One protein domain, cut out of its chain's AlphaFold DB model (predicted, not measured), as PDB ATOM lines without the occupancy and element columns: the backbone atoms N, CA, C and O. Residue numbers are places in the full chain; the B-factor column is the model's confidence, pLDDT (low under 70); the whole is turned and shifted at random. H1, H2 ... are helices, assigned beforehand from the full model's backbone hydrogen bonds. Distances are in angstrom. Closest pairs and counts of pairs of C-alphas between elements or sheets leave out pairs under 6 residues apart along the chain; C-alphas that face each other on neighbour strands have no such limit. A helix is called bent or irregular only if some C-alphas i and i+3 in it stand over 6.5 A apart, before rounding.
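What this domain is: This is residues 10 to 129 of the 161 residues of an uncharacterized protein of Pseudomonas sp. NFACC04-2 (UniProt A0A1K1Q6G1). A long helical hairpin, H2 and H3, reaches out from a small head of four shorter helices, H1, H4, H5 and H6. The printed part has 120 residues with six named helices, H1 to H6 in chain order, and is all helix. It is extended, radius of gyration of the C-alphas 21.9 A, spanning 71 by 26 by 25 A.

Where its parts are: H2, residues 29 to 56, begins at C-alpha (38.440, -38.296, 20.351) and is 40.8 A long; H3, 62 to 88, is 40.0 A. H1 is 10 to 22, H4 95 to 104, H5 106 to 117; H6, 120 to 123, ends at (26.088, -18.856, 13.798). H4 is irregular: C-alphas 98 and 101 are 9.5 A apart.

How they stand to each other: In the hairpin, H2 and H3 touch at a shallow tilt of 15 degrees, opposite ways; the closest C-alphas, Thr 43 and Val 75, are 5.9 A apart. H1 touches H4, about perpendicular at 87 degrees; closest C-alphas Trp 16 and Val 98, 5.9 A. H1, with residues 10 to 14 alone, touches H6; closest C-alphas Trp 10 and Asn 122, 6.0 A. H4 and H5 only just touch, only at the corner, with 3 pairs of C-alphas within 8 A; closest Leu 102 and Leu 109, 5.9 A. H1 and H2 are apart, as are H3 and H4. Every O i to N i+4 pair is within hydrogen-bond range in H1, H2 and H5, 21 of 23 in H3 and 2 of 6 in H4, whose O i to N i+3 pairs give 4 of 7; H6 is too short.

The domain as a whole: The farthest C-alphas, Pro 59 and Gly 107, are 71.6 A apart. The printed part has no cut and no long link. Residues 57 to 64 and 128 to 129 have pLDDT under 70.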
ATOM      1  N   TRP A  10      34.370 -20.494   7.240       77.12
ATOM      2  CA  TRP A  10      33.808 -20.103   8.531       77.12
ATOM      3  C   TRP A  10      33.684 -21.282   9.503       77.12
ATOM      4  O   TRP A  10      33.930 -21.109  10.696       77.12
ATOM      5  N   ALA A  11      33.361 -22.477   8.996       81.50
ATOM      6  CA  ALA A  11      33.156 -23.674   9.807       81.50
ATOM      7  C   ALA A  11      34.453 -24.092  10.508       81.50
ATOM      8  O   ALA A  11      34.461 -24.389  11.702       81.50
ATOM      9  N   THR A  12      35.573 -24.021   9.782       81.31
ATOM     10  CA  THR A  12      36.903 -24.279  10.336       81.31
ATOM     11  C   THR A  12      37.250 -23.266  11.419       81.31
ATOM     12  O   THR A  12      37.596 -23.670  12.523       81.31
ATOM     13  N   LEU A  13      37.111 -21.960  11.154       86.19
ATOM     14  CA  LEU A  13      37.413 -20.935  12.160       86.19
ATOM     15  C   LEU A  13      36.553 -21.109  13.416       86.19
ATOM     16  O   LEU A  13      37.077 -21.089  14.527       86.19
ATOM     17  N   ARG A  14      35.251 -21.349  13.251       86.62
ATOM     18  CA  ARG A  14      34.338 -21.570  14.372       86.62
ATOM     19  C   ARG A  14      34.733 -22.773  15.215       86.62
ATOM     20  O   ARG A  14      34.765 -22.685  16.437       86.62
ATOM     21  N   ARG A  15      35.082 -23.881  14.570       85.50
ATOM     22  CA  ARG A  15      35.537 -25.085  15.260       85.50
ATOM     23  C   ARG A  15      36.793 -24.829  16.094       85.50
ATOM     24  O   ARG A  15      36.917 -25.343  17.201       85.50
ATOM     25  N   TRP A  16      37.711 -24.007  15.589       87.75
ATOM     26  CA  TRP A  16      38.905 -23.594  16.329       87.75
ATOM     27  C   TRP A  16      38.554 -22.674  17.505       87.75
ATOM     28  O   TRP A  16      39.093 -22.854  18.596       87.75
ATOM     29  N   GLN A  17      37.617 -21.738  17.321       89.38
ATOM     30  CA  GLN A  17      37.104 -20.885  18.399       89.38
ATOM     31  C   GLN A  17      36.461 -21.707  19.516       89.38
ATOM     32  O   GLN A  17      36.756 -21.489  20.687       89.38
ATOM     33  N   GLU A  18      35.614 -22.675  19.174       87.62
ATOM     34  CA  GLU A  18      34.963 -23.540  20.156       87.62
ATOM     35  C   GLU A  18      35.962 -24.450  20.875       87.62
ATOM     36  O   GLU A  18      35.875 -24.603  22.096       87.62
ATOM     37  N   ALA A  19      36.953 -24.998  20.164       88.06
ATOM     38  CA  ALA A  19      38.038 -25.758  20.781       88.06
ATOM     39  C   ALA A  19      38.824 -24.899  21.785       88.06
ATOM     40  O   ALA A  19      39.095 -25.353  22.895       88.06
ATOM     41  N   HIS A  20      39.112 -23.643  21.439       89.06
ATOM     42  CA  HIS A  20      39.769 -22.703  22.343       89.06
ATOM     43  C   HIS A  20      38.907 -22.366  23.575       89.06
ATOM     44  O   HIS A  20      39.387 -22.474  24.701       89.06
ATOM     45  N   ILE A  21      37.622 -22.037  23.385       87.88
ATOM     46  CA  ILE A  21      36.685 -21.689  24.473       87.88
ATOM     47  C   ILE A  21      36.476 -22.865  25.436       87.88
ATOM     48  O   ILE A  21      36.426 -22.677  26.649       87.88
ATOM     49  N   THR A  22      36.345 -24.081  24.907       84.81
ATOM     50  CA  THR A  22      36.112 -25.290  25.713       84.81
ATOM     51  C   THR A  22      37.395 -25.893  26.286       84.81
ATOM     52  O   THR A  22      37.321 -26.833  27.075       84.81
ATOM     53  N   GLY A  23      38.570 -25.388  25.889       81.12
ATOM     54  CA  GLY A  23      39.864 -25.994  26.212       81.12
ATOM     55  C   GLY A  23      40.052 -27.387  25.599       81.12
ATOM     56  O   GLY A  23      40.862 -28.174  26.088       81.12
ATOM     57  N   SER A  24      39.282 -27.711  24.557       80.56
ATOM     58  CA  SER A  24      39.313 -29.004  23.878       80.56
ATOM     59  C   SER A  24      40.415 -29.067  22.820       80.56
ATOM     60  O   SER A  24      41.038 -28.075  22.439       80.56
ATOM     61  N   THR A  25      40.646 -30.273  22.317       82.25
ATOM     62  CA  THR A  25      41.578 -30.539  21.221       82.25
ATOM     63  C   THR A  25      40.895 -30.319  19.877       82.25
ATOM     64  O   THR A  25      39.684 -30.495  19.743       82.25
ATOM     65  N   LEU A  26      41.674 -29.967  18.853       75.94
ATOM     66  CA  LEU A  26      41.137 -29.629  17.530       75.94
ATOM     67  C   LEU A  26      40.371 -30.792  16.868       75.94
ATOM     68  O   LEU A  26      39.335 -30.610  16.218       75.94
ATOM     69  N   ALA A  27      40.896 -32.003  17.043       79.38
ATOM     70  CA  ALA A  27      40.223 -33.240  16.687       79.38
ATOM     71  C   ALA A  27      39.553 -33.811  17.936       79.38
ATOM     72  O   ALA A  27      40.215 -34.006  18.963       79.38
ATOM     73  N   THR A  28      38.259 -34.112  17.850       80.81
ATOM     74  CA  THR A  28      37.589 -34.844  18.923       80.81
ATOM     75  C   THR A  28      38.141 -36.265  18.992       80.81
ATOM     76  O   THR A  28      38.618 -36.826  18.000       80.81
ATOM     77  N   LYS A  29      38.033 -36.896  20.165       83.19
ATOM     78  CA  LYS A  29      38.440 -38.296  20.351       83.19
ATOM     79  C   LYS A  29      37.800 -39.226  19.311       83.19
ATOM     80  O   LYS A  29      38.489 -40.067  18.748       83.19
ATOM     81  N   ARG A  30      36.506 -39.037  19.029       84.88
ATOM     82  CA  ARG A  30      35.750 -39.860  18.075       84.88
ATOM     83  C   ARG A  30      36.268 -39.715  16.646       84.88
ATOM     84  O   ARG A  30      36.417 -40.715  15.953       84.88
ATOM     85  N   GLU A  31      36.533 -38.490  16.199       86.69
ATOM     86  CA  GLU A  31      37.076 -38.252  14.856       86.69
ATOM     87  C   GLU A  31      38.489 -38.805  14.727       86.69
ATOM     88  O   GLU A  31      38.802 -39.450  13.730       86.69
ATOM     89  N   TYR A  32      39.317 -38.613  15.758       87.94
ATOM     90  CA  TYR A  32      40.645 -39.207  15.813       87.94
ATOM     91  C   TYR A  32      40.573 -40.731  15.679       87.94
ATOM     92  O   TYR A  32      41.235 -41.288  14.814       87.94
ATOM     93  N   GLU A  33      39.754 -41.404  16.490       89.44
ATOM     94  CA  GLU A  33      39.610 -42.865  16.450       89.44
ATOM     95  C   GLU A  33      39.103 -43.349  15.090       89.44
ATOM     96  O   GLU A  33      39.578 -44.358  14.571       89.44
ATOM     97  N   TRP A  34      38.163 -42.628  14.480       90.94
ATOM     98  CA  TRP A  34      37.650 -42.977  13.160       90.94
ATOM     99  C   TRP A  34      38.732 -42.887  12.073       90.94
ATOM    100  O   TRP A  34      38.920 -43.846  11.320       90.94
ATOM    101  N   ILE A  35      39.488 -41.784  12.030       90.56
ATOM    102  CA  ILE A  35      40.584 -41.598  11.065       90.56
ATOM    103  C   ILE A  35      41.711 -42.595  11.337       90.56
ATOM    104  O   ILE A  35      42.223 -43.211  10.405       90.56
ATOM    105  N   ASP A  36      42.085 -42.793  12.599       91.38
ATOM    106  CA  ASP A  36      43.157 -43.707  12.992       91.38
ATOM    107  C   ASP A  36      42.854 -45.150  12.568       91.38
ATOM    108  O   ASP A  36      43.705 -45.816  11.975       91.38
ATOM    109  N   ASN A  37      41.613 -45.602  12.773       90.50
ATOM    110  CA  ASN A  37      41.148 -46.912  12.321       90.50
ATOM    111  C   ASN A  37      41.142 -47.028  10.789       90.50
ATOM    112  O   ASN A  37      41.546 -48.061  10.246       90.50
ATOM    113  N   ALA A  38      40.711 -45.983  10.077       92.19
ATOM    114  CA  ALA A  38      40.730 -45.965   8.616       92.19
ATOM    115  C   ALA A  38      42.166 -46.047   8.071       92.19
ATOM    116  O   ALA A  38      42.446 -46.875   7.203       92.19
ATOM    117  N   LEU A  39      43.092 -45.257   8.624       92.00
ATOM    118  CA  LEU A  39      44.508 -45.286   8.253       92.00
ATOM    119  C   LEU A  39      45.145 -46.639   8.577       92.00
ATOM    120  O   LEU A  39      45.856 -47.182   7.738       92.00
ATOM    121  N   ALA A  40      44.847 -47.226   9.742       90.62
ATOM    122  CA  ALA A  40      45.323 -48.559  10.110       90.62
ATOM    123  C   ALA A  40      44.890 -49.624   9.094       90.62
ATOM    124  O   ALA A  40      45.700 -50.448   8.667       90.62
ATOM    125  N   ARG A  41      43.621 -49.581   8.675       93.56
ATOM    126  CA  ARG A  41      43.077 -50.488   7.664       93.56
ATOM    127  C   ARG A  41      43.759 -50.298   6.309       93.56
ATOM    128  O   ARG A  41      44.130 -51.292   5.694       93.56
ATOM    129  N   ILE A  42      43.954 -49.058   5.859       92.19
ATOM    130  CA  ILE A  42      44.641 -48.766   4.590       92.19
ATOM    131  C   ILE A  42      46.090 -49.267   4.643       92.19
ATOM    132  O   ILE A  42      46.533 -49.946   3.721       92.19
ATOM    133  N   THR A  43      46.814 -49.020   5.740       90.62
ATOM    134  CA  THR A  43      48.172 -49.553   5.929       90.62
ATOM    135  C   THR A  43      48.198 -51.077   5.818       90.62
ATOM    136  O   THR A  43      49.103 -51.626   5.193       90.62
ATOM    137  N   GLN A  44      47.215 -51.770   6.399       91.25
ATOM    138  CA  GLN A  44      47.136 -53.225   6.310       91.25
ATOM    139  C   GLN A  44      46.902 -53.698   4.869       91.25
ATOM    140  O   GLN A  44      47.607 -54.596   4.415       91.25
ATOM    141  N   GLN A  45      45.996 -53.046   4.135       92.12
ATOM    142  CA  GLN A  45      45.733 -53.354   2.726       92.12
ATOM    143  C   GLN A  45      46.985 -53.184   1.854       92.12
ATOM    144  O   GLN A  45      47.286 -54.061   1.050       92.12
ATOM    145  N   LEU A  46      47.757 -52.111   2.056       89.94
ATOM    146  CA  LEU A  46      49.011 -51.895   1.321       89.94
ATOM    147  C   LEU A  46      50.059 -52.975   1.633       89.94
ATOM    148  O   LEU A  46      50.737 -53.446   0.726       89.94
ATOM    149  N   ARG A  47      50.160 -53.414   2.894       87.75
ATOM    150  CA  ARG A  47      51.073 -54.500   3.303       87.75
ATOM    151  C   ARG A  47      50.658 -55.870   2.774       87.75
ATOM    152  O   ARG A  47      51.512 -56.732   2.574       87.75
ATOM    153  N   ASP A  48      49.358 -56.127   2.658       89.00
ATOM    154  CA  ASP A  48      48.848 -57.361   2.054       89.00
ATOM    155  C   ASP A  48      49.150 -57.377   0.545       89.00
ATOM    156  O   ASP A  48      49.589 -58.402   0.022       89.00
ATOM    157  N   GLU A  49      49.016 -56.230  -0.127       86.69
ATOM    158  CA  GLU A  49      49.364 -56.068  -1.544       86.69
ATOM    159  C   GLU A  49      50.871 -56.231  -1.789       86.69
ATOM    160  O   GLU A  49      51.276 -56.977  -2.677       86.69
ATOM    161  N   GLU A  50      51.716 -55.627  -0.949       84.06
ATOM    162  CA  GLU A  50      53.174 -55.805  -0.986       84.06
ATOM    163  C   GLU A  50      53.568 -57.290  -0.891       84.06
ATOM    164  O   GLU A  50      54.352 -57.790  -1.702       84.06
ATOM    165  N   ARG A  51      52.975 -58.030   0.059       83.56
ATOM    166  CA  ARG A  51      53.201 -59.478   0.221       83.56
ATOM    167  C   ARG A  51      52.726 -60.282  -0.989       83.56
ATOM    168  O   ARG A  51      53.398 -61.230  -1.392       83.56
ATOM    169  N   SER A  52      51.582 -59.909  -1.562       84.56
ATOM    170  CA  SER A  52      51.035 -60.531  -2.771       84.56
ATOM    171  C   SER A  52      51.966 -60.342  -3.974       84.56
ATOM    172  O   SER A  52      52.230 -61.302  -4.699       84.56
ATOM    173  N   LEU A  53      52.519 -59.139  -4.153       80.94
ATOM    174  CA  LEU A  53      53.469 -58.831  -5.225       80.94
ATOM    175  C   LEU A  53      54.790 -59.586  -5.046       80.94
ATOM    176  O   LEU A  53      55.252 -60.222  -5.990       80.94
ATOM    177  N   ALA A  54      55.347 -59.609  -3.832       76.00
ATOM    178  CA  ALA A  54      56.578 -60.346  -3.539       76.00
ATOM    179  C   ALA A  54      56.453 -61.859  -3.815       76.00
ATOM    180  O   ALA A  54      57.405 -62.489  -4.268       76.00
ATOM    181  N   GLY A  55      55.274 -62.447  -3.578       74.38
ATOM    182  CA  GLY A  55      55.004 -63.860  -3.864       74.38
ATOM    183  C   GLY A  55      54.811 -64.193  -5.350       74.38
ATOM    184  O   GLY A  55      54.858 -65.368  -5.712       74.38
ATOM    185  N   ARG A  56      54.585 -63.190  -6.211       72.06
ATOM    186  CA  ARG A  56      54.323 -63.349  -7.654       72.06
ATOM    187  C   ARG A  56      55.526 -63.025  -8.545       72.06
ATOM    188  O   ARG A  56      55.416 -63.211  -9.755       72.06
ATOM    189  N   SER A  57      56.639 -62.554  -7.977       60.88
ATOM    190  CA  SER A  57      57.740 -61.993  -8.763       60.88
ATOM    191  C   SER A  57      58.332 -62.953  -9.800       60.88
ATOM    192  O   SER A  57      58.783 -64.058  -9.490       60.88
ATOM    193  N   ALA A  58      58.353 -62.485 -11.051       59.56
ATOM    194  CA  ALA A  58      58.914 -63.146 -12.229       59.56
ATOM    195  C   ALA A  58      60.394 -62.729 -12.459       59.56
ATOM    196  O   ALA A  58      60.829 -61.693 -11.957       59.56
ATOM    197  N   PRO A  59      61.203 -63.473 -13.246       56.81
ATOM    198  CA  PRO A  59      62.668 -63.306 -13.300       56.81
ATOM    199  C   PRO A  59      63.190 -61.955 -13.840       56.81
ATOM    200  O   PRO A  59      64.373 -61.665 -13.694       56.81
ATOM    201  N   ASN A  60      62.335 -61.100 -14.413       59.19
ATOM    202  CA  ASN A  60      62.705 -59.787 -14.967       59.19
ATOM    203  C   ASN A  60      62.332 -58.606 -14.033       59.19
ATOM    204  O   ASN A  60      61.940 -57.547 -14.521       59.19
ATOM    205  N   GLY A  61      62.454 -58.784 -12.710       61.84
ATOM    206  CA  GLY A  61      61.927 -57.958 -11.598       61.84
ATOM    207  C   GLY A  61      62.301 -56.465 -11.484       61.84
ATOM    208  O   GLY A  61      62.285 -55.916 -10.385       61.84
ATOM    209  N   ARG A  62      62.618 -55.767 -12.580       58.28
ATOM    210  CA  ARG A  62      62.911 -54.322 -12.573       58.28
ATOM    211  C   ARG A  62      61.672 -53.454 -12.313       58.28
ATOM    212  O   ARG A  62      61.755 -52.555 -11.492       58.28
ATOM    213  N   SER A  63      60.529 -53.730 -12.948       60.50
ATOM    214  CA  SER A  63      59.304 -52.924 -12.765       60.50
ATOM    215  C   SER A  63      58.582 -53.187 -11.438       60.50
ATOM    216  O   SER A  63      57.932 -52.300 -10.898       60.50
ATOM    217  N   GLU A  64      58.703 -54.399 -10.892       67.19
ATOM    218  CA  GLU A  64      58.106 -54.770  -9.600       67.19
ATOM    219  C   GLU A  64      58.846 -54.122  -8.422       67.19
ATOM    220  O   GLU A  64      58.227 -53.772  -7.417       67.19
ATOM    221  N   SER A  65      60.155 -53.885  -8.573       73.44
ATOM    222  CA  SER A  65      60.973 -53.184  -7.580       73.44
ATOM    223  C   SER A  65      60.507 -51.741  -7.354       73.44
ATOM    224  O   SER A  65      60.409 -51.308  -6.207       73.44
ATOM    225  N   ASP A  66      60.186 -50.996  -8.415       80.00
ATOM    226  CA  ASP A  66      59.756 -49.594  -8.301       80.00
ATOM    227  C   ASP A  66      58.386 -49.461  -7.618       80.00
ATOM    228  O   ASP A  66      58.189 -48.585  -6.772       80.00
ATOM    229  N   ILE A  67      57.454 -50.369  -7.932       81.56
ATOM    230  CA  ILE A  67      56.127 -50.429  -7.298       81.56
ATOM    231  C   ILE A  67      56.264 -50.753  -5.807       81.56
ATOM    232  O   ILE A  67      55.620 -50.111  -4.976       81.56
ATOM    233  N   ASN A  68      57.132 -51.701  -5.453       81.44
ATOM    234  CA  ASN A  68      57.377 -52.068  -4.060       81.44
ATOM    235  C   ASN A  68      57.995 -50.895  -3.268       81.44
ATOM    236  O   ASN A  68      57.500 -50.523  -2.205       81.44
ATOM    237  N   ILE A  69      58.992 -50.208  -3.837       85.06
ATOM    238  CA  ILE A  69      59.574 -49.000  -3.227       85.06
ATOM    239  C   ILE A  69      58.511 -47.910  -3.019       85.06
ATOM    240  O   ILE A  69      58.508 -47.246  -1.978       85.06
ATOM    241  N   ALA A  70      57.603 -47.710  -3.978       88.00
ATOM    242  CA  ALA A  70      56.508 -46.754  -3.837       88.00
ATOM    243  C   ALA A  70      55.536 -47.150  -2.709       88.00
ATOM    244  O   ALA A  70      55.190 -46.301  -1.888       88.00
ATOM    245  N   LEU A  71      55.158 -48.429  -2.617       86.50
ATOM    246  CA  LEU A  71      54.296 -48.962  -1.556       86.50
ATOM    247  C   LEU A  71      54.897 -48.752  -0.162       86.50
ATOM    248  O   LEU A  71      54.215 -48.229   0.722       86.50
ATOM    249  N   ILE A  72      56.179 -49.082   0.019       86.69
ATOM    250  CA  ILE A  72      56.901 -48.872   1.284       86.69
ATOM    251  C   ILE A  72      56.876 -47.390   1.671       86.69
ATOM    252  O   ILE A  72      56.517 -47.044   2.798       86.69
ATOM    253  N   ARG A  73      57.171 -46.493   0.719       91.69
ATOM    254  CA  ARG A  73      57.132 -45.043   0.961       91.69
ATOM    255  C   ARG A  73      55.752 -44.562   1.390       91.69
ATOM    256  O   ARG A  73      55.668 -43.697   2.261       91.69
ATOM    257  N   GLU A  74      54.675 -45.079   0.803       93.19
ATOM    258  CA  GLU A  74      53.331 -44.680   1.226       93.19
ATOM    259  C   GLU A  74      52.963 -45.215   2.608       93.19
ATOM    260  O   GLU A  74      52.367 -44.485   3.403       93.19
ATOM    261  N   VAL A  75      53.387 -46.431   2.959       90.31
ATOM    262  CA  VAL A  75      53.237 -46.950   4.328       90.31
ATOM    263  C   VAL A  75      53.955 -46.049   5.340       90.31
ATOM    264  O   VAL A  75      53.367 -45.708   6.372       90.31
ATOM    265  N   ASP A  76      55.170 -45.592   5.036       91.62
ATOM    266  CA  ASP A  76      55.919 -44.671   5.900       91.62
ATOM    267  C   ASP A  76      55.215 -43.316   6.054       91.62
ATOM    268  O   ASP A  76      55.111 -42.782   7.166       91.62
ATOM    269  N   LYS A  77      54.656 -42.764   4.968       93.06
ATOM    270  CA  LYS A  77      53.864 -41.523   5.031       93.06
ATOM    271  C   LYS A  77      52.602 -41.691   5.873       93.06
ATOM    272  O   LYS A  77      52.272 -40.794   6.654       93.06
ATOM    273  N   LEU A  78      51.909 -42.825   5.762       92.62
ATOM    274  CA  LEU A  78      50.744 -43.126   6.599       92.62
ATOM    275  C   LEU A  78      51.131 -43.219   8.077       92.62
ATOM    276  O   LEU A  78      50.422 -42.684   8.932       92.62
ATOM    277  N   HIS A  79      52.277 -43.826   8.388       91.00
ATOM    278  CA  HIS A  79      52.783 -43.899   9.756       91.00
ATOM    279  C   HIS A  79      53.122 -42.508  10.314       91.00
ATOM    280  O   HIS A  79      52.662 -42.156  11.402       91.00
ATOM    281  N   SER A  80      53.835 -41.681   9.543       92.56
ATOM    282  CA  SER A  80      54.110 -40.283   9.901       92.56
ATOM    283  C   SER A  80      52.817 -39.490  10.127       92.56
ATOM    284  O   SER A  80      52.697 -38.734  11.093       92.56
ATOM    285  N   THR A  81      51.807 -39.711   9.283       92.38
ATOM    286  CA  THR A  81      50.495 -39.064   9.403       92.38
ATOM    287  C   THR A  81      49.772 -39.482  10.683       92.38
ATOM    288  O   THR A  81      49.289 -38.611  11.405       92.38
ATOM    289  N   ARG A  82      49.751 -40.778  11.032       92.12
ATOM    290  CA  ARG A  82      49.188 -41.253  12.314       92.12
ATOM    291  C   ARG A  82      49.918 -40.653  13.512       92.12
ATOM    292  O   ARG A  82      49.264 -40.192  14.443       92.12
ATOM    293  N   ALA A  83      51.250 -40.594  13.478       91.06
ATOM    294  CA  ALA A  83      52.035 -39.990  14.554       91.06
ATOM    295  C   ALA A  83      51.681 -38.505  14.754       91.06
ATOM    296  O   ALA A  83      51.430 -38.080  15.881       91.06
ATOM    297  N   ARG A  84      51.571 -37.737  13.661       89.62
ATOM    298  CA  ARG A  84      51.136 -36.330  13.696       89.62
ATOM    299  C   ARG A  84      49.712 -36.175  14.230       89.62
ATOM    300  O   ARG A  84      49.464 -35.297  15.052       89.62
ATOM    301  N   LEU A  85      48.782 -37.031  13.801       88.75
ATOM    302  CA  LEU A  85      47.408 -37.036  14.311       88.75
ATOM    303  C   LEU A  85      47.366 -37.307  15.819       88.75
ATOM    304  O   LEU A  85      46.603 -36.657  16.531       88.75
ATOM    305  N   ALA A  86      48.206 -38.217  16.319       87.69
ATOM    306  CA  ALA A  86      48.297 -38.501  17.747       87.69
ATOM    307  C   ALA A  86      48.765 -37.274  18.545       87.69
ATOM    308  O   ALA A  86      48.232 -37.012  19.620       87.69
ATOM    309  N   THR A  87      49.698 -36.485  17.997       87.00
ATOM    310  CA  THR A  87      50.147 -35.226  18.617       87.00
ATOM    311  C   THR A  87      49.034 -34.175  18.633       87.00
ATOM    312  O   THR A  87      48.794 -33.535  19.657       87.00
ATOM    313  N   LEU A  88      48.305 -34.032  17.520       82.38
ATOM    314  CA  LEU A  88      47.195 -33.080  17.391       82.38
ATOM    315  C   LEU A  88      46.014 -33.410  18.313       82.38
ATOM    316  O   LEU A  88      45.322 -32.504  18.767       82.38
ATOM    317  N   ARG A  89      45.806 -34.689  18.640       81.25
ATOM    318  CA  ARG A  89      44.786 -35.127  19.609       81.25
ATOM    319  C   ARG A  89      45.061 -34.634  21.030       81.25
ATOM    320  O   ARG A  89      44.164 -34.662  21.855       81.25
ATOM    321  N   THR A  90      46.296 -34.273  21.356       81.19
ATOM    322  CA  THR A  90      46.672 -33.833  22.710       81.19
ATOM    323  C   THR A  90      46.980 -32.346  22.795       81.19
ATOM    324  O   THR A  90      47.036 -31.807  23.894       81.19
ATOM    325  N   ALA A  91      47.177 -31.684  21.655       82.00
ATOM    326  CA  ALA A  91      47.422 -30.254  21.609       82.00
ATOM    327  C   ALA A  91      46.118 -29.485  21.878       82.00
ATOM    328  O   ALA A  91      45.125 -29.658  21.165       82.00
ATOM    329  N   SER A  92      46.126 -28.644  22.911       83.06
ATOM    330  CA  SER A  92      45.083 -27.644  23.127       83.06
ATOM    331  C   SER A  92      45.262 -26.485  22.148       83.06
ATOM    332  O   SER A  92      46.379 -26.164  21.742       83.06
ATOM    333  N   VAL A  93      44.152 -25.857  21.761       87.88
ATOM    334  CA  VAL A  93      44.160 -24.717  20.838       87.88
ATOM    335  C   VAL A  93      44.325 -23.422  21.636       87.88
ATOM    336  O   VAL A  93      43.508 -23.116  22.509       87.88
ATOM    337  N   SER A  94      45.377 -22.652  21.357       88.56
ATOM    338  CA  SER A  94      45.598 -21.333  21.960       88.56
ATOM    339  C   SER A  94      44.933 -20.213  21.155       88.56
ATOM    340  O   SER A  94      44.623 -20.373  19.978       88.56
ATOM    341  N   GLU A  95      44.762 -19.040  21.766       88.44
ATOM    342  CA  GLU A  95      44.201 -17.863  21.087       88.44
ATOM    343  C   GLU A  95      45.047 -17.443  19.872       88.44
ATOM    344  O   GLU A  95      44.515 -17.040  18.836       88.44
ATOM    345  N   LYS A  96      46.371 -17.615  19.974       89.94
ATOM    346  CA  LYS A  96      47.317 -17.366  18.883       89.94
ATOM    347  C   LYS A  96      47.164 -18.372  17.744       89.94
ATOM    348  O   LYS A  96      47.358 -18.000  16.591       89.94
ATOM    349  N   ASP A  97      46.774 -19.611  18.038       86.50
ATOM    350  CA  ASP A  97      46.481 -20.601  16.997       86.50
ATOM    351  C   ASP A  97      45.202 -20.232  16.231       86.50
ATOM    352  O   ASP A  97      45.145 -20.411  15.018       86.50
ATOM    353  N   VAL A  98      44.193 -19.668  16.908       87.75
ATOM    354  CA  VAL A  98      42.927 -19.255  16.273       87.75
ATOM    355  C   VAL A  98      43.072 -17.956  15.476       87.75
ATOM    356  O   VAL A  98      42.581 -17.863  14.352       87.75
ATOM    357  N   TYR A  99      43.715 -16.937  16.053       88.88
ATOM    358  CA  TYR A  99      43.701 -15.570  15.516       88.88
ATOM    359  C   TYR A  99      45.055 -15.083  14.985       88.88
ATOM    360  O   TYR A  99      45.144 -13.976  14.447       88.88
ATOM    361  N   GLY A 100      46.116 -15.881  15.104       89.94
ATOM    362  CA  GLY A 100      47.451 -15.508  14.642       89.94
ATOM    363  C   GLY A 100      47.943 -14.222  15.304       89.94
ATOM    364  O   GLY A 100      47.823 -14.043  16.510       89.94
ATOM    365  N   SER A 101      48.471 -13.288  14.513       88.62
ATOM    366  CA  SER A 101      48.963 -11.992  15.005       88.62
ATOM    367  C   SER A 101      47.861 -11.053  15.517       88.62
ATOM    368  O   SER A 101      48.158 -10.073  16.201       88.62
ATOM    369  N   LEU A 102      46.585 -11.312  15.205       87.06
ATOM    370  CA  LEU A 102      45.481 -10.505  15.733       87.06
ATOM    371  C   LEU A 102      45.218 -10.775  17.218       87.06
ATOM    372  O   LEU A 102      44.631  -9.913  17.869       87.06
ATOM    373  N   SER A 103      45.708 -11.889  17.776       89.19
ATOM    374  CA  SER A 103      45.647 -12.132  19.225       89.19
ATOM    375  C   SER A 103      46.424 -11.078  20.025       89.19
ATOM    376  O   SER A 103      46.145 -10.850  21.194       89.19
ATOM    377  N   GLU A 104      47.396 -10.404  19.403       91.75
ATOM    378  CA  GLU A 104      48.209  -9.355  20.033       91.75
ATOM    379  C   GLU A 104      47.486  -7.987  20.058       91.75
ATOM    380  O   GLU A 104      47.929  -7.060  20.734       91.75
ATOM    381  N   HIS A 105      46.343  -7.859  19.366       92.94
ATOM    382  CA  HIS A 105      45.593  -6.609  19.202       92.94
ATOM    383  C   HIS A 105      44.110  -6.769  19.602       92.94
ATOM    384  O   HIS A 105      43.225  -6.752  18.737       92.94
ATOM    385  N   PRO A 106      43.789  -6.856  20.909       88.69
ATOM    386  CA  PRO A 106      42.457  -7.243  21.390       88.69
ATOM    387  C   PRO A 106      41.328  -6.305  20.935       88.69
ATOM    388  O   PRO A 106      40.223  -6.762  20.648       88.69
ATOM    389  N   GLY A 107      41.591  -4.999  20.802       90.75
ATOM    390  CA  GLY A 107      40.587  -4.038  20.326       90.75
ATOM    391  C   GLY A 107      40.176  -4.262  18.865       90.75
ATOM    392  O   GLY A 107      38.988  -4.241  18.541       90.75
ATOM    393  N   GLN A 108      41.147  -4.527  17.984       89.62
ATOM    394  CA  GLN A 108      40.876  -4.831  16.574       89.62
ATOM    395  C   GLN A 108      40.246  -6.215  16.421       89.62
ATOM    396  O   GLN A 108      39.324  -6.392  15.624       89.62
ATOM    397  N   LEU A 109      40.711  -7.185  17.212       89.25
ATOM    398  CA  LEU A 109      40.145  -8.526  17.244       89.25
ATOM    399  C   LEU A 109      38.659  -8.486  17.619       89.25
ATOM    400  O   LEU A 109      37.839  -9.022  16.879       89.25
ATOM    401  N   ALA A 110      38.291  -7.783  18.693       89.62
ATOM    402  CA  ALA A 110      36.899  -7.650  19.121       89.62
ATOM    403  C   ALA A 110      36.011  -7.015  18.037       89.62
ATOM    404  O   ALA A 110      34.911  -7.501  17.768       89.62
ATOM    405  N   GLN A 111      36.498  -5.968  17.366       90.00
ATOM    406  CA  GLN A 111      35.763  -5.321  16.279       90.00
ATOM    407  C   GLN A 111      35.551  -6.262  15.083       90.00
ATOM    408  O   GLN A 111      34.447  -6.344  14.540       90.00
ATOM    409  N   ASN A 112      36.592  -6.988  14.674       87.00
ATOM    410  CA  ASN A 112      36.516  -7.927  13.557       87.00
ATOM    411  C   ASN A 112      35.641  -9.140  13.888       87.00
ATOM    412  O   ASN A 112      34.859  -9.569  13.040       87.00
ATOM    413  N   LEU A 113      35.702  -9.643  15.122       88.31
ATOM    414  CA  LEU A 113      34.830 -10.712  15.603       88.31
ATOM    415  C   LEU A 113      33.367 -10.284  15.620       88.31
ATOM    416  O   LEU A 113      32.524 -11.046  15.158       88.31
ATOM    417  N   ALA A 114      33.054  -9.068  16.072       87.38
ATOM    418  CA  ALA A 114      31.686  -8.555  16.046       87.38
ATOM    419  C   ALA A 114      31.134  -8.481  14.613       87.38
ATOM    420  O   ALA A 114      29.999  -8.882  14.358       87.38
ATOM    421  N   ARG A 115      31.958  -8.026  13.659       86.75
ATOM    422  CA  ARG A 115      31.600  -8.016  12.231       86.75
ATOM    423  C   ARG A 115      31.400  -9.425  11.686       86.75
ATOM    424  O   ARG A 115      30.412  -9.672  11.009       86.75
ATOM    425  N   TRP A 116      32.301 -10.352  12.004       86.00
ATOM    426  CA  TRP A 116      32.195 -11.745  11.573       86.00
ATOM    427  C   TRP A 116      30.934 -12.408  12.148       86.00
ATOM    428  O   TRP A 116      30.144 -12.979  11.403       86.00
ATOM    429  N   GLN A 117      30.665 -12.244  13.443       84.62
ATOM    430  CA  GLN A 117      29.468 -12.772  14.100       84.62
ATOM    431  C   GLN A 117      28.169 -12.143  13.589       84.62
ATOM    432  O   GLN A 117      27.108 -12.695  13.859       84.62
ATOM    433  N   ALA A 118      28.194 -11.004  12.892       84.88
ATOM    434  CA  ALA A 118      26.987 -10.410  12.316       84.88
ATOM    435  C   ALA A 118      26.407 -11.241  11.156       84.88
ATOM    436  O   ALA A 118      25.222 -11.111  10.857       84.88
ATOM    437  N   HIS A 119      27.207 -12.113  10.534       81.94
ATOM    438  CA  HIS A 119      26.743 -12.990   9.463       81.94
ATOM    439  C   HIS A 119      26.033 -14.235  10.034       81.94
ATOM    440  O   HIS A 119      26.597 -14.904  10.903       81.94
ATOM    441  N   PRO A 120      24.818 -14.573   9.558       79.06
ATOM    442  CA  PRO A 120      24.026 -15.683  10.096       79.06
ATOM    443  C   PRO A 120      24.686 -17.049   9.874       79.06
ATOM    444  O   PRO A 120      24.677 -17.870  10.785       79.06
ATOM    445  N   GLU A 121      25.348 -17.248   8.730       77.06
ATOM    446  CA  GLU A 121      26.094 -18.473   8.396       77.06
ATOM    447  C   GLU A 121      27.131 -18.830   9.471       77.06
ATOM    448  O   GLU A 121      27.309 -19.985   9.842       77.06
ATOM    449  N   ASN A 122      27.755 -17.814  10.070       79.44
ATOM    450  CA  ASN A 122      28.769 -17.994  11.103       79.44
ATOM    451  C   ASN A 122      28.178 -18.445  12.453       79.44
ATOM    452  O   ASN A 122      28.939 -18.789  13.360       79.44
ATOM    453  N   ARG A 123      26.842 -18.452  12.595       78.25
ATOM    454  CA  ARG A 123      26.088 -18.856  13.798       78.25
ATOM    455  C   ARG A 123      25.409 -20.225  13.676       78.25
ATOM    456  O   ARG A 123      24.946 -20.749  14.689       78.25
ATOM    457  N   GLU A 124      25.465 -20.861  12.510       79.44
ATOM    458  CA  GLU A 124      24.893 -22.192  12.244       79.44
ATOM    459  C   GLU A 124      25.443 -23.301  13.151       79.44
ATOM    460  O   GLU A 124      26.650 -23.431  13.314       79.44
ATOM    461  N   ALA A 125      24.589 -24.126  13.757       73.50
ATOM    462  CA  ALA A 125      25.048 -25.145  14.714       73.50
ATOM    463  C   ALA A 125      25.988 -26.193  14.083       73.50
ATOM    464  O   ALA A 125      26.866 -26.735  14.759       73.50
ATOM    465  N   GLU A 126      25.821 -26.467  12.792       72.94
ATOM    466  CA  GLU A 126      26.639 -27.423  12.054       72.94
ATOM    467  C   GLU A 126      27.961 -26.789  11.616       72.94
ATOM    468  O   GLU A 126      28.006 -25.985  10.698       72.94
ATOM    469  N   GLN A 127      29.078 -27.188  12.223       70.75
ATOM    470  CA  GLN A 127      30.423 -26.726  11.833       70.75
ATOM    471  C   GLN A 127      30.988 -27.523  10.655       70.75
ATOM    472  O   GLN A 127      32.148 -27.948  10.663       70.75
ATOM    473  N   LEU A 128      30.159 -27.780   9.650       67.94
ATOM    474  CA  LEU A 128      30.573 -28.485   8.449       67.94
ATOM    475  C   LEU A 128      30.751 -27.477   7.328       67.94
ATOM    476  O   LEU A 128      29.846 -26.710   7.006       67.94
ATOM    477  N   ALA A 129      31.938 -27.493   6.726       63.75
ATOM    478  CA  ALA A 129      32.169 -26.729   5.521       63.75
ATOM    479  C   ALA A 129      31.314 -27.341   4.400       63.75
ATOM    480  O   ALA A 129      31.649 -28.401   3.872       63.75
TER     481      ALA A 129